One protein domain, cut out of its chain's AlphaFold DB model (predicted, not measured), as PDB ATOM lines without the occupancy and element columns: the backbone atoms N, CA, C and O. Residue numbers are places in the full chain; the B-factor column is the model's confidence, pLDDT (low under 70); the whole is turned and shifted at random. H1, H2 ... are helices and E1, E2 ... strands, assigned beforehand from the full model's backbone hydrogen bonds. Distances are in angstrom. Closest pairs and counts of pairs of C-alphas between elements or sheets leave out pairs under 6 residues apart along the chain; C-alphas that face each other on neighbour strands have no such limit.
ATOM      1  N   ALA A 103      26.786 -11.545 -17.065       97.38
ATOM      2  CA  ALA A 103      27.956 -10.660 -17.026       97.38
ATOM      3  C   ALA A 103      28.967 -10.884 -18.170       97.38
ATOM      4  O   ALA A 103      29.434  -9.886 -18.724       97.38
ATOM      5  N   PRO A 104      29.316 -12.130 -18.563       96.44
ATOM      6  CA  PRO A 104      30.236 -12.358 -19.678       96.44
ATOM      7  C   PRO A 104      29.743 -11.777 -21.007       96.44
ATOM      8  O   PRO A 104      30.539 -11.227 -21.761       96.44
ATOM      9  N   GLN A 105      28.442 -11.849 -21.277       97.25
ATOM     10  CA  GLN A 105      27.808 -11.358 -22.495       97.25
ATOM     11  C   GLN A 105      27.750  -9.831 -22.480       97.25
ATOM     12  O   GLN A 105      28.072  -9.207 -23.486       97.25
ATOM     13  N   LEU A 106      27.416  -9.219 -21.336       97.69
ATOM     14  CA  LEU A 106      27.447  -7.759 -21.190       97.69
ATOM     15  C   LEU A 106      28.867  -7.217 -21.386       97.69
ATOM     16  O   LEU A 106      29.073  -6.239 -22.103       97.69
ATOM     17  N   CYS A 107      29.857  -7.887 -20.794       96.50
ATOM     18  CA  CYS A 107      31.265  -7.563 -20.993       96.50
ATOM     19  C   CYS A 107      31.666  -7.693 -22.467       96.50
ATOM     20  O   CYS A 107      32.281  -6.783 -23.014       96.50
ATOM     21  N   HIS A 108      31.282  -8.791 -23.120       95.94
ATOM     22  CA  HIS A 108      31.574  -9.018 -24.531       95.94
ATOM     23  C   HIS A 108      30.957  -7.943 -25.436       95.94
ATOM     24  O   HIS A 108      31.644  -7.429 -26.316       95.94
ATOM     25  N   ALA A 109      29.699  -7.559 -25.198       96.50
ATOM     26  CA  ALA A 109      29.031  -6.504 -25.953       96.50
ATOM     27  C   ALA A 109      29.804  -5.175 -25.852       96.50
ATOM     28  O   ALA A 109      30.136  -4.582 -26.882       96.50
ATOM     29  N   LEU A 110      30.201  -4.780 -24.639       96.00
ATOM     30  CA  LEU A 110      31.016  -3.583 -24.409       96.00
ATOM     31  C   LEU A 110      32.387  -3.661 -25.099       96.00
ATOM     32  O   LEU A 110      32.784  -2.727 -25.792       96.00
ATOM     33  N   GLU A 111      33.098  -4.785 -24.968       94.88
ATOM     34  CA  GLU A 111      34.399  -4.991 -25.624       94.88
ATOM     35  C   GLU A 111      34.298  -5.043 -27.158       94.88
ATOM     36  O   GLU A 111      35.265  -4.715 -27.844       94.88
ATOM     37  N   SER A 112      33.130  -5.402 -27.700       94.75
ATOM     38  CA  SER A 112      32.839  -5.367 -29.141       94.75
ATOM     39  C   SER A 112      32.494  -3.970 -29.679       94.75
ATOM     40  O   SER A 112      32.335  -3.807 -30.887       94.75
ATOM     41  N   GLY A 113      32.401  -2.959 -28.807       93.81
ATOM     42  CA  GLY A 113      32.117  -1.569 -29.175       93.81
ATOM     43  C   GLY A 113      30.649  -1.147 -29.060       93.81
ATOM     44  O   GLY A 113      30.347   0.005 -29.364       93.81
ATOM     45  N   LYS A 114      29.748  -2.022 -28.588       95.44
ATOM     46  CA  LYS A 114      28.371  -1.644 -28.214       95.44
ATOM     47  C   LYS A 114      28.415  -0.934 -26.868       95.44
ATOM     48  O   LYS A 114      28.322  -1.566 -25.819       95.44
ATOM     49  N   VAL A 115      28.664   0.368 -26.906       94.38
ATOM     50  CA  VAL A 115      28.880   1.187 -25.705       94.38
ATOM     51  C   VAL A 115      27.667   2.028 -25.348       94.38
ATOM     52  O   VAL A 115      27.553   2.453 -24.204       94.38
ATOM     53  N   GLU A 116      26.758   2.274 -26.286       95.25
ATOM     54  CA  GLU A 116      25.579   3.101 -26.042       95.25
ATOM     55  C   GLU A 116      24.493   2.288 -25.323       95.25
ATOM     56  O   GLU A 116      24.319   1.092 -25.564       95.25
ATOM     57  N   LEU A 117      23.758   2.937 -24.420       96.19
ATOM     58  CA  LEU A 117      22.768   2.276 -23.570       96.19
ATOM     59  C   LEU A 117      21.666   1.590 -24.392       96.19
ATOM     60  O   LEU A 117      21.334   0.439 -24.110       96.19
ATOM     61  N   TYR A 118      21.171   2.254 -25.443       95.62
ATOM     62  CA  TYR A 118      20.161   1.684 -26.336       95.62
ATOM     63  C   TYR A 118      20.703   0.485 -27.132       95.62
ATOM     64  O   TYR A 118      20.000  -0.505 -27.277       95.62
ATOM     65  N   GLN A 119      21.969   0.513 -27.576       96.44
ATOM     66  CA  GLN A 119      22.577  -0.609 -28.310       96.44
ATOM     67  C   GLN A 119      22.624  -1.869 -27.447       96.44
ATOM     68  O   GLN A 119      22.395  -2.976 -27.928       96.44
ATOM     69  N   LEU A 120      22.933  -1.704 -26.159       97.81
ATOM     70  CA  LEU A 120      22.916  -2.801 -25.199       97.81
ATOM     71  C   LEU A 120      21.482  -3.263 -24.921       97.81
ATOM     72  O   LEU A 120      21.230  -4.462 -24.886       97.81
ATOM     73  N   ALA A 121      20.537  -2.339 -24.756       97.94
ATOM     74  CA  ALA A 121      19.127  -2.668 -24.562       97.94
ATOM     75  C   ALA A 121      18.567  -3.502 -25.730       97.94
ATOM     76  O   ALA A 121      17.939  -4.535 -25.501       97.94
ATOM     77  N   GLU A 122      18.880  -3.115 -26.970       97.06
ATOM     78  CA  GLU A 122      18.528  -3.852 -28.188       97.06
ATOM     79  C   GLU A 122      19.206  -5.227 -28.246       97.06
ATOM     80  O   GLU A 122      18.527  -6.229 -28.465       97.06
ATOM     81  N   GLU A 123      20.517  -5.300 -27.984       97.00
ATOM     82  CA  GLU A 123      21.278  -6.560 -27.969       97.00
ATOM     83  C   GLU A 123      20.684  -7.579 -26.993       97.00
ATOM     84  O   GLU A 123      20.558  -8.765 -27.298       97.00
ATOM     85  N   PHE A 124      20.325  -7.109 -25.799       97.69
ATOM     86  CA  PHE A 124      19.754  -7.949 -24.761       97.69
ATOM     87  C   PHE A 124      18.238  -8.055 -24.854       97.69
ATOM     88  O   PHE A 124      17.677  -8.804 -24.064       97.69
ATOM     89  N   GLY A 125      17.565  -7.363 -25.776       97.69
ATOM     90  CA  GLY A 125      16.106  -7.330 -25.908       97.69
ATOM     91  C   GLY A 125      15.377  -6.976 -24.608       97.69
ATOM     92  O   GLY A 125      14.412  -7.651 -24.257       97.69
ATOM     93  N   VAL A 126      15.874  -5.990 -23.860       98.44
ATOM     94  CA  VAL A 126      15.337  -5.531 -22.563       98.44
ATOM     95  C   VAL A 126      15.245  -4.002 -22.539       98.44
ATOM     96  O   VAL A 126      15.966  -3.352 -23.291       98.44
ATOM     97  N   PRO A 127      14.436  -3.395 -21.655       97.81
ATOM     98  CA  PRO A 127      14.424  -1.944 -21.494       97.81
ATOM     99  C   PRO A 127      15.784  -1.407 -21.020       97.81
ATOM    100  O   PRO A 127      16.481  -2.062 -20.244       97.81
ATOM    101  N   GLU A 128      16.144  -0.178 -21.403       97.44
ATOM    102  CA  GLU A 128      17.423   0.455 -21.022       97.44
ATOM    103  C   GLU A 128      17.684   0.454 -19.505       97.44
ATOM    104  O   GLU A 128      18.807   0.221 -19.052       97.44
ATOM    105  N   GLU A 129      16.639   0.643 -18.695       97.12
ATOM    106  CA  GLU A 129      16.749   0.595 -17.234       97.12
ATOM    107  C   GLU A 129      17.280  -0.747 -16.704       97.12
ATOM    108  O   GLU A 129      17.934  -0.781 -15.661       97.12
ATOM    109  N   TRP A 130      17.065  -1.854 -17.419       98.06
ATOM    110  CA  TRP A 130      17.580  -3.167 -17.038       98.06
ATOM    111  C   TRP A 130      19.077  -3.301 -17.292       98.06
ATOM    112  O   TRP A 130      19.765  -3.933 -16.491       98.06
ATOM    113  N   ILE A 131      19.608  -2.647 -18.328       98.44
ATOM    114  CA  ILE A 131      21.058  -2.556 -18.540       98.44
ATOM    115  C   ILE A 131      21.707  -1.787 -17.386       98.44
ATOM    116  O   ILE A 131      22.722  -2.226 -16.843       98.44
ATOM    117  N   LEU A 132      21.090  -0.685 -16.946       97.81
ATOM    118  CA  LEU A 132      21.565   0.087 -15.793       97.81
ATOM    119  C   LEU A 132      21.515  -0.728 -14.493       97.81
ATOM    120  O   LEU A 132      22.501  -0.761 -13.750       97.81
ATOM    121  N   LYS A 133      20.399  -1.427 -14.234       97.50
ATOM    122  CA  LYS A 133      20.246  -2.331 -13.079       97.50
ATOM    123  C   LYS A 133      21.304  -3.435 -13.101       97.50
ATOM    124  O   LYS A 133      21.975  -3.649 -12.092       97.50
ATOM    125  N   ALA A 134      21.506  -4.086 -14.247       98.12
ATOM    126  CA  ALA A 134      22.501  -5.140 -14.410       98.12
ATOM    127  C   ALA A 134      23.922  -4.627 -14.165       98.12
ATOM    128  O   ALA A 134      24.668  -5.217 -13.382       98.12
ATOM    129  N   PHE A 135      24.286  -3.498 -14.775       97.75
ATOM    130  CA  PHE A 135      25.600  -2.894 -14.588       97.75
ATOM    131  C   PHE A 135      25.860  -2.528 -13.120       97.75
ATOM    132  O   PHE A 135      26.916  -2.860 -12.575       97.75
ATOM    133  N   SER A 136      24.887  -1.896 -12.456       97.12
ATOM    134  CA  SER A 136      24.961  -1.550 -11.033       97.12
ATOM    135  C   SER A 136      25.112  -2.792 -10.144       97.12
ATOM    136  O   SER A 136      26.002  -2.847  -9.284       97.12
ATOM    137  N   TYR A 137      24.299  -3.826 -10.393       97.44
ATOM    138  CA  TYR A 137      24.375  -5.105  -9.689       97.44
ATOM    139  C   TYR A 137      25.769  -5.724  -9.816       97.44
ATOM    140  O   TYR A 137      26.410  -6.012  -8.810       97.44
ATOM    141  N   TYR A 138      26.284  -5.873 -11.035       97.12
ATOM    142  CA  TYR A 138      27.585  -6.495 -11.259       97.12
ATOM    143  C   TYR A 138      28.747  -5.687 -10.675       97.12
ATOM    144  O   TYR A 138      29.663  -6.263 -10.085       97.12
ATOM    145  N   CYS A 139      28.709  -4.357 -10.767       94.44
ATOM    146  CA  CYS A 139      29.747  -3.510 -10.188       94.44
ATOM    147  C   CYS A 139      29.799  -3.619  -8.655       94.44
ATOM    148  O   CYS A 139      30.900  -3.688  -8.097       94.44
ATOM    149  N   SER A 140      28.641  -3.703  -7.995       94.25
ATOM    150  CA  SER A 140      28.518  -3.797  -6.532       94.25
ATOM    151  C   SER A 140      28.554  -5.230  -5.976       94.25
ATOM    152  O   SER A 140      28.775  -5.414  -4.778       94.25
ATOM    153  N   ALA A 141      28.384  -6.254  -6.819       94.31
ATOM    154  CA  ALA A 141      28.326  -7.646  -6.392       94.31
ATOM    155  C   ALA A 141      29.619  -8.109  -5.700       94.31
ATOM    156  O   ALA A 141      30.744  -7.865  -6.154       94.31
ATOM    157  N   SER A 142      29.451  -8.859  -4.609       93.69
ATOM    158  CA  SER A 142      30.563  -9.551  -3.963       93.69
ATOM    159  C   SER A 142      31.072 -10.672  -4.876       93.69
ATOM    160  O   SER A 142      30.248 -11.462  -5.351       93.69
ATOM    161  N   PRO A 143      32.397 -10.827  -5.069       91.38
ATOM    162  CA  PRO A 143      32.959 -11.950  -5.819       91.38
ATOM    163  C   PRO A 143      32.470 -13.317  -5.317       91.38
ATOM    164  O   PRO A 143      32.274 -14.220  -6.117       91.38
ATOM    165  N   LEU A 144      32.182 -13.445  -4.015       92.94
ATOM    166  CA  LEU A 144      31.688 -14.687  -3.402       92.94
ATOM    167  C   LEU A 144      30.291 -15.106  -3.885       92.94
ATOM    168  O   LEU A 144      29.919 -16.265  -3.743       92.94
ATOM    169  N   SER A 145      29.510 -14.173  -4.435       91.44
ATOM    170  CA  SER A 145      28.187 -14.460  -5.014       91.44
ATOM    171  C   SER A 145      28.222 -14.786  -6.511       91.44
ATOM    172  O   SER A 145      27.172 -15.042  -7.100       91.44
ATOM    173  N   LEU A 146      29.411 -14.771  -7.123       94.31
ATOM    174  CA  LEU A 146      29.613 -14.893  -8.563       94.31
ATOM    175  C   LEU A 146      30.433 -16.142  -8.894       94.31
ATOM    176  O   LEU A 146      31.394 -16.492  -8.208       94.31
ATOM    177  N   THR A 147      30.078 -16.788  -9.997       94.75
ATOM    178  CA  THR A 147      30.878 -17.856 -10.606       94.75
ATOM    179  C   THR A 147      32.196 -17.301 -11.157       94.75
ATOM    180  O   THR A 147      32.303 -16.108 -11.425       94.75
ATOM    181  N   GLU A 148      33.205 -18.148 -11.376       94.38
ATOM    182  CA  GLU A 148      34.496 -17.708 -11.937       94.38
ATOM    183  C   GLU A 148      34.370 -16.934 -13.272       94.38
ATOM    184  O   GLU A 148      34.959 -15.855 -13.384       94.38
ATOM    185  N   PRO A 149      33.559 -17.376 -14.263       93.94
ATOM    186  CA  PRO A 149      33.353 -16.598 -15.488       93.94
ATOM    187  C   PRO A 149      32.731 -15.220 -15.231       93.94
ATOM    188  O   PRO A 149      33.140 -14.227 -15.832       93.94
ATOM    189  N   GLU A 150      31.763 -15.138 -14.313       95.44
ATOM    190  CA  GLU A 150      31.167 -13.860 -13.922       95.44
ATOM    191  C   GLU A 150      32.193 -12.971 -13.220       95.44
ATOM    192  O   GLU A 150      32.285 -11.794 -13.541       95.44
ATOM    193  N   GLN A 151      33.015 -13.510 -12.315       96.12
ATOM    194  CA  GLN A 151      34.068 -12.738 -11.653       96.12
ATOM    195  C   GLN A 151      35.058 -12.145 -12.665       96.12
ATOM    196  O   GLN A 151      35.444 -10.982 -12.527       96.12
ATOM    197  N   GLN A 152      35.458 -12.907 -13.688       94.94
ATOM    198  CA  GLN A 152      36.335 -12.411 -14.748       94.94
ATOM    199  C   GLN A 152      35.682 -11.268 -15.534       94.94
ATOM    200  O   GLN A 152      36.308 -10.224 -15.720       94.94
ATOM    201  N   ALA A 153      34.421 -11.431 -15.934       95.38
ATOM    202  CA  ALA A 153      33.667 -10.398 -16.638       95.38
ATOM    203  C   ALA A 153      33.469  -9.139 -15.777       95.38
ATOM    204  O   ALA A 153      33.732  -8.024 -16.220       95.38
ATOM    205  N   VAL A 154      33.090  -9.298 -14.506       95.25
ATOM    206  CA  VAL A 154      32.857  -8.187 -13.572       95.25
ATOM    207  C   VAL A 154      34.121  -7.362 -13.323       95.25
ATOM    208  O   VAL A 154      34.036  -6.140 -13.192       95.25
ATOM    209  N   ARG A 155      35.310  -7.982 -13.303       93.88
ATOM    210  CA  ARG A 155      36.583  -7.237 -13.218       93.88
ATOM    211  C   ARG A 155      36.743  -6.244 -14.372       93.88
ATOM    212  O   ARG A 155      37.256  -5.154 -14.141       93.88
ATOM    213  N   LEU A 156      36.295  -6.612 -15.572       92.31
ATOM    214  CA  LEU A 156      36.327  -5.752 -16.756       92.31
ATOM    215  C   LEU A 156      35.198  -4.716 -16.727       92.31
ATOM    216  O   LEU A 156      35.468  -3.539 -16.949       92.31
ATOM    217  N   LEU A 157      33.971  -5.118 -16.368       95.06
ATOM    218  CA  LEU A 157      32.818  -4.213 -16.240       95.06
ATOM    219  C   LEU A 157      33.092  -3.050 -15.276       95.06
ATOM    220  O   LEU A 157      32.751  -1.912 -15.575       95.06
ATOM    221  N   ARG A 158      33.797  -3.304 -14.166       94.19
ATOM    222  CA  ARG A 158      34.221  -2.272 -13.199       94.19
ATOM    223  C   ARG A 158      35.187  -1.225 -13.767       94.19
ATOM    224  O   ARG A 158      35.461  -0.233 -13.098       94.19
ATOM    225  N   GLY A 159      35.742  -1.461 -14.955       93.25
ATOM    226  CA  GLY A 159      36.536  -0.494 -15.707       93.25
ATOM    227  C   GLY A 159      35.705   0.433 -16.593       93.25
ATOM    228  O   GLY A 159      36.285   1.302 -17.231       93.25
ATOM    229  N   TYR A 160      34.383   0.266 -16.661       94.38
ATOM    230  CA  TYR A 160      33.488   1.154 -17.399       94.38
ATOM    231  C   TYR A 160      32.770   2.122 -16.454       94.38
ATOM    232  O   TYR A 160      32.563   1.836 -15.275       94.38
ATOM    233  N   GLN A 161      32.366   3.274 -16.980       94.00
ATOM    234  CA  GLN A 161      31.474   4.218 -16.318       94.00
ATOM    235  C   GLN A 161      30.424   4.711 -17.303       94.00
ATOM    236  O   GLN A 161      30.728   4.942 -18.472       94.00
ATOM    237  N   LEU A 162      29.194   4.890 -16.827       93.31
ATOM    238  CA  LEU A 162      28.150   5.528 -17.614       93.31
ATOM    239  C   LEU A 162      28.416   7.034 -17.675       93.31
ATOM    240  O   LEU A 162      28.541   7.687 -16.639       93.31
ATOM    241  N   ALA A 163      28.478   7.583 -18.879       90.38
ATOM    242  CA  ALA A 163      28.631   9.005 -19.118       90.38
ATOM    243  C   ALA A 163      27.664   9.464 -20.210       90.38
ATOM    244  O   ALA A 163      27.309   8.709 -21.115       90.38
ATOM    245  N   ALA A 164      27.263  10.731 -20.140       85.38
ATOM    246  CA  ALA A 164      26.616  11.388 -21.261       85.38
ATOM    247  C   ALA A 164      27.669  11.629 -22.354       85.38
ATOM    248  O   ALA A 164      28.581  12.440 -22.177       85.38
ATOM    249  N   ALA A 165      27.561  10.921 -23.476       71.19
ATOM    250  CA  ALA A 165      28.346  11.203 -24.665       71.19
ATOM    251  C   ALA A 165      27.721  12.414 -25.378       71.19
ATOM    252  O   ALA A 165      26.580  12.373 -25.840       71.19
ATOM    253  N   ALA A 166      28.449  13.533 -25.413       57.50
ATOM    254  CA  ALA A 166      28.001  14.747 -26.091       57.50
ATOM    255  C   ALA A 166      28.000  14.547 -27.618       57.50
ATOM    256  O   ALA A 166      28.990  14.082 -28.189       57.50
ATOM    257  N   PHE A 167      26.905  14.923 -28.283       56.34
ATOM    258  CA  PHE A 167      26.782  14.817 -29.736       56.34
ATOM    259  C   PHE A 167      27.593  15.864 -30.505       56.34
ATOM    260  O   PHE A 167      27.774  17.003 -30.072       56.34
ATOM    261  N   ARG A 168      27.961  15.473 -31.735       52.50
ATOM    262  CA  ARG A 168      28.107  16.380 -32.879       52.50
ATOM    263  C   ARG A 168      26.704  16.904 -33.242       52.50
ATOM    264  O   ARG A 168      25.885  16.133 -33.716       52.50
ATOM    265  N   GLU A 169      26.465  18.185 -32.960       49.00
ATOM    266  CA  GLU A 169      25.328  19.037 -33.373       49.00
ATOM    267  C   GLU A 169      23.885  18.596 -32.980       49.00
ATOM    268  O   GLU A 169      23.249  17.770 -33.621       49.00
ATOM    269  N   ALA A 170      23.335  19.274 -31.957       57.53
ATOM    270  CA  ALA A 170      21.901  19.526 -31.697       57.53
ATOM    271  C   ALA A 170      20.951  18.392 -31.213       57.53
ATOM    272  O   ALA A 170      19.737  18.599 -31.215       57.53
ATOM    273  N   GLY A 171      21.450  17.248 -30.725       62.88
ATOM    274  CA  GLY A 171      20.629  16.176 -30.119       62.88
ATOM    275  C   GLY A 171      20.654  16.107 -28.580       62.88
ATOM    276  O   GLY A 171      21.578  16.620 -27.945       62.88
ATOM    277  N   ALA A 172      19.657  15.440 -27.974       68.19
ATOM    278  CA  ALA A 172      19.696  15.030 -26.560       68.19
ATOM    279  C   ALA A 172      20.897  14.093 -26.320       68.19
ATOM    280  O   ALA A 172      21.207  13.308 -27.208       68.19
ATOM    281  N   PRO A 173      21.592  14.156 -25.171       72.94
ATOM    282  CA  PRO A 173      22.789  13.350 -24.944       72.94
ATOM    283  C   PRO A 173      22.474  11.848 -24.968       72.94
ATOM    284  O   PRO A 173      21.543  11.405 -24.298       72.94
ATOM    285  N   VAL A 174      23.283  11.061 -25.685       84.56
ATOM    286  CA  VAL A 174      23.246   9.593 -25.592       84.56
ATOM    287  C   VAL A 174      24.044   9.156 -24.373       84.56
ATOM    288  O   VAL A 174      25.157   9.626 -24.130       84.56
ATOM    289  N   LEU A 175      23.475   8.247 -23.586       92.56
ATOM    290  CA  LEU A 175      24.191   7.597 -22.496       92.56
ATOM    291  C   LEU A 175      25.054   6.470 -23.057       92.56
ATOM    292  O   LEU A 175      24.562   5.608 -23.784       92.56
ATOM    293  N   ALA A 176      26.337   6.469 -22.702       93.81
ATOM    294  CA  ALA A 176      27.285   5.452 -23.129       93.81
ATOM    295  C   ALA A 176      28.212   5.021 -21.990       93.81
ATOM    296  O   ALA A 176      28.569   5.804 -21.109       93.81
ATOM    297  N   PHE A 177      28.622   3.760 -22.024       94.38
ATOM    298  CA  PHE A 177      29.606   3.175 -21.131       94.38
ATOM    299  C   PHE A 177      31.009   3.432 -21.676       94.38
ATOM    300  O   PHE A 177      31.451   2.816 -22.644       94.38
ATOM    301  N   LEU A 178      31.732   4.338 -21.029       92.88
ATOM    302  CA  LEU A 178      33.102   4.681 -21.385       92.88
ATOM    303  C   LEU A 178      34.079   3.899 -20.517       92.88
ATOM    304  O   LEU A 178      33.931   3.829 -19.295       92.88
ATOM    305  N   ARG A 179      35.108   3.330 -21.146       91.25
ATOM    306  CA  ARG A 179      36.199   2.683 -20.422       91.25
ATOM    307  C   ARG A 179      37.046   3.748 -19.731       91.25
ATOM    308  O   ARG A 179      37.592   4.636 -20.380       91.25
ATOM    309  N   VAL A 180      37.176   3.635 -18.418       86.75
ATOM    310  CA  VAL A 180      38.042   4.477 -17.603       86.75
ATOM    311  C   VAL A 180      39.360   3.749 -17.413       86.75
ATOM    312  O   VAL A 180      39.453   2.746 -16.704       86.75
ATOM    313  N   GLU A 181      40.403   4.256 -18.058       76.56
ATOM    314  CA  GLU A 181      41.758   3.820 -17.756       76.56
ATOM    315  C   GLU A 181      42.103   4.278 -16.339       76.56
ATOM    316  O   GLU A 181      42.034   5.468 -16.012       76.56
TER     317      GLU A 181
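Overview. This is residues 103 to 181 of the 197 residues of a protein of Oscillospiraceae bacterium (UniProt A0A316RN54). A two-stranded antiparallel hairpin, E1 and E2, packs through E2 on H2, one of four crossed helices; the hairpin's loop makes one end of the long axis. The 79 printed residues hold H1 to H4, then the strands: mixed class. The whole is compact, radius of gyration of the C-alphas 12.9 A, but elongated, 45 by 29 by 20 A.

Along the chain. E1 is residues 160 to 165; E2, 174 to 179, is 15.6 A long and ends at (36.199, 2.683, -20.422). H3, 128 to 140, spans 18.7 A; H4 is 148 to 157, H2 117 to 124. H1, 103 to 111, begins at (27.956, -10.660, -17.026).

Arrangement. In the hairpin, N 161 and O 178 are within hydrogen-bond range, 2.8 A. The closest C-alphas of E2 and H2, Ala 176 and Leu 117, are 5.5 A apart. H2 and H3 touch about perpendicular, 89 degrees, closest C-alphas Ala 121 and Glu 128, 5.0 A. H4 touches H3, closest C-alphas Val 154 and Tyr 138, 6.0 A, and H1, Ala 153 and Pro 104, 5.0 A. Every O i to N i+4 pair is within range in H1, H2 and H3; H4 has 5 of 6.

Size, cuts and confidence. The farthest C-alphas, Leu 144 and Glu 169, are 45.6 A apart. The printed part has no cut and no long link; pLDDT is under 70 at residues 166 to 172.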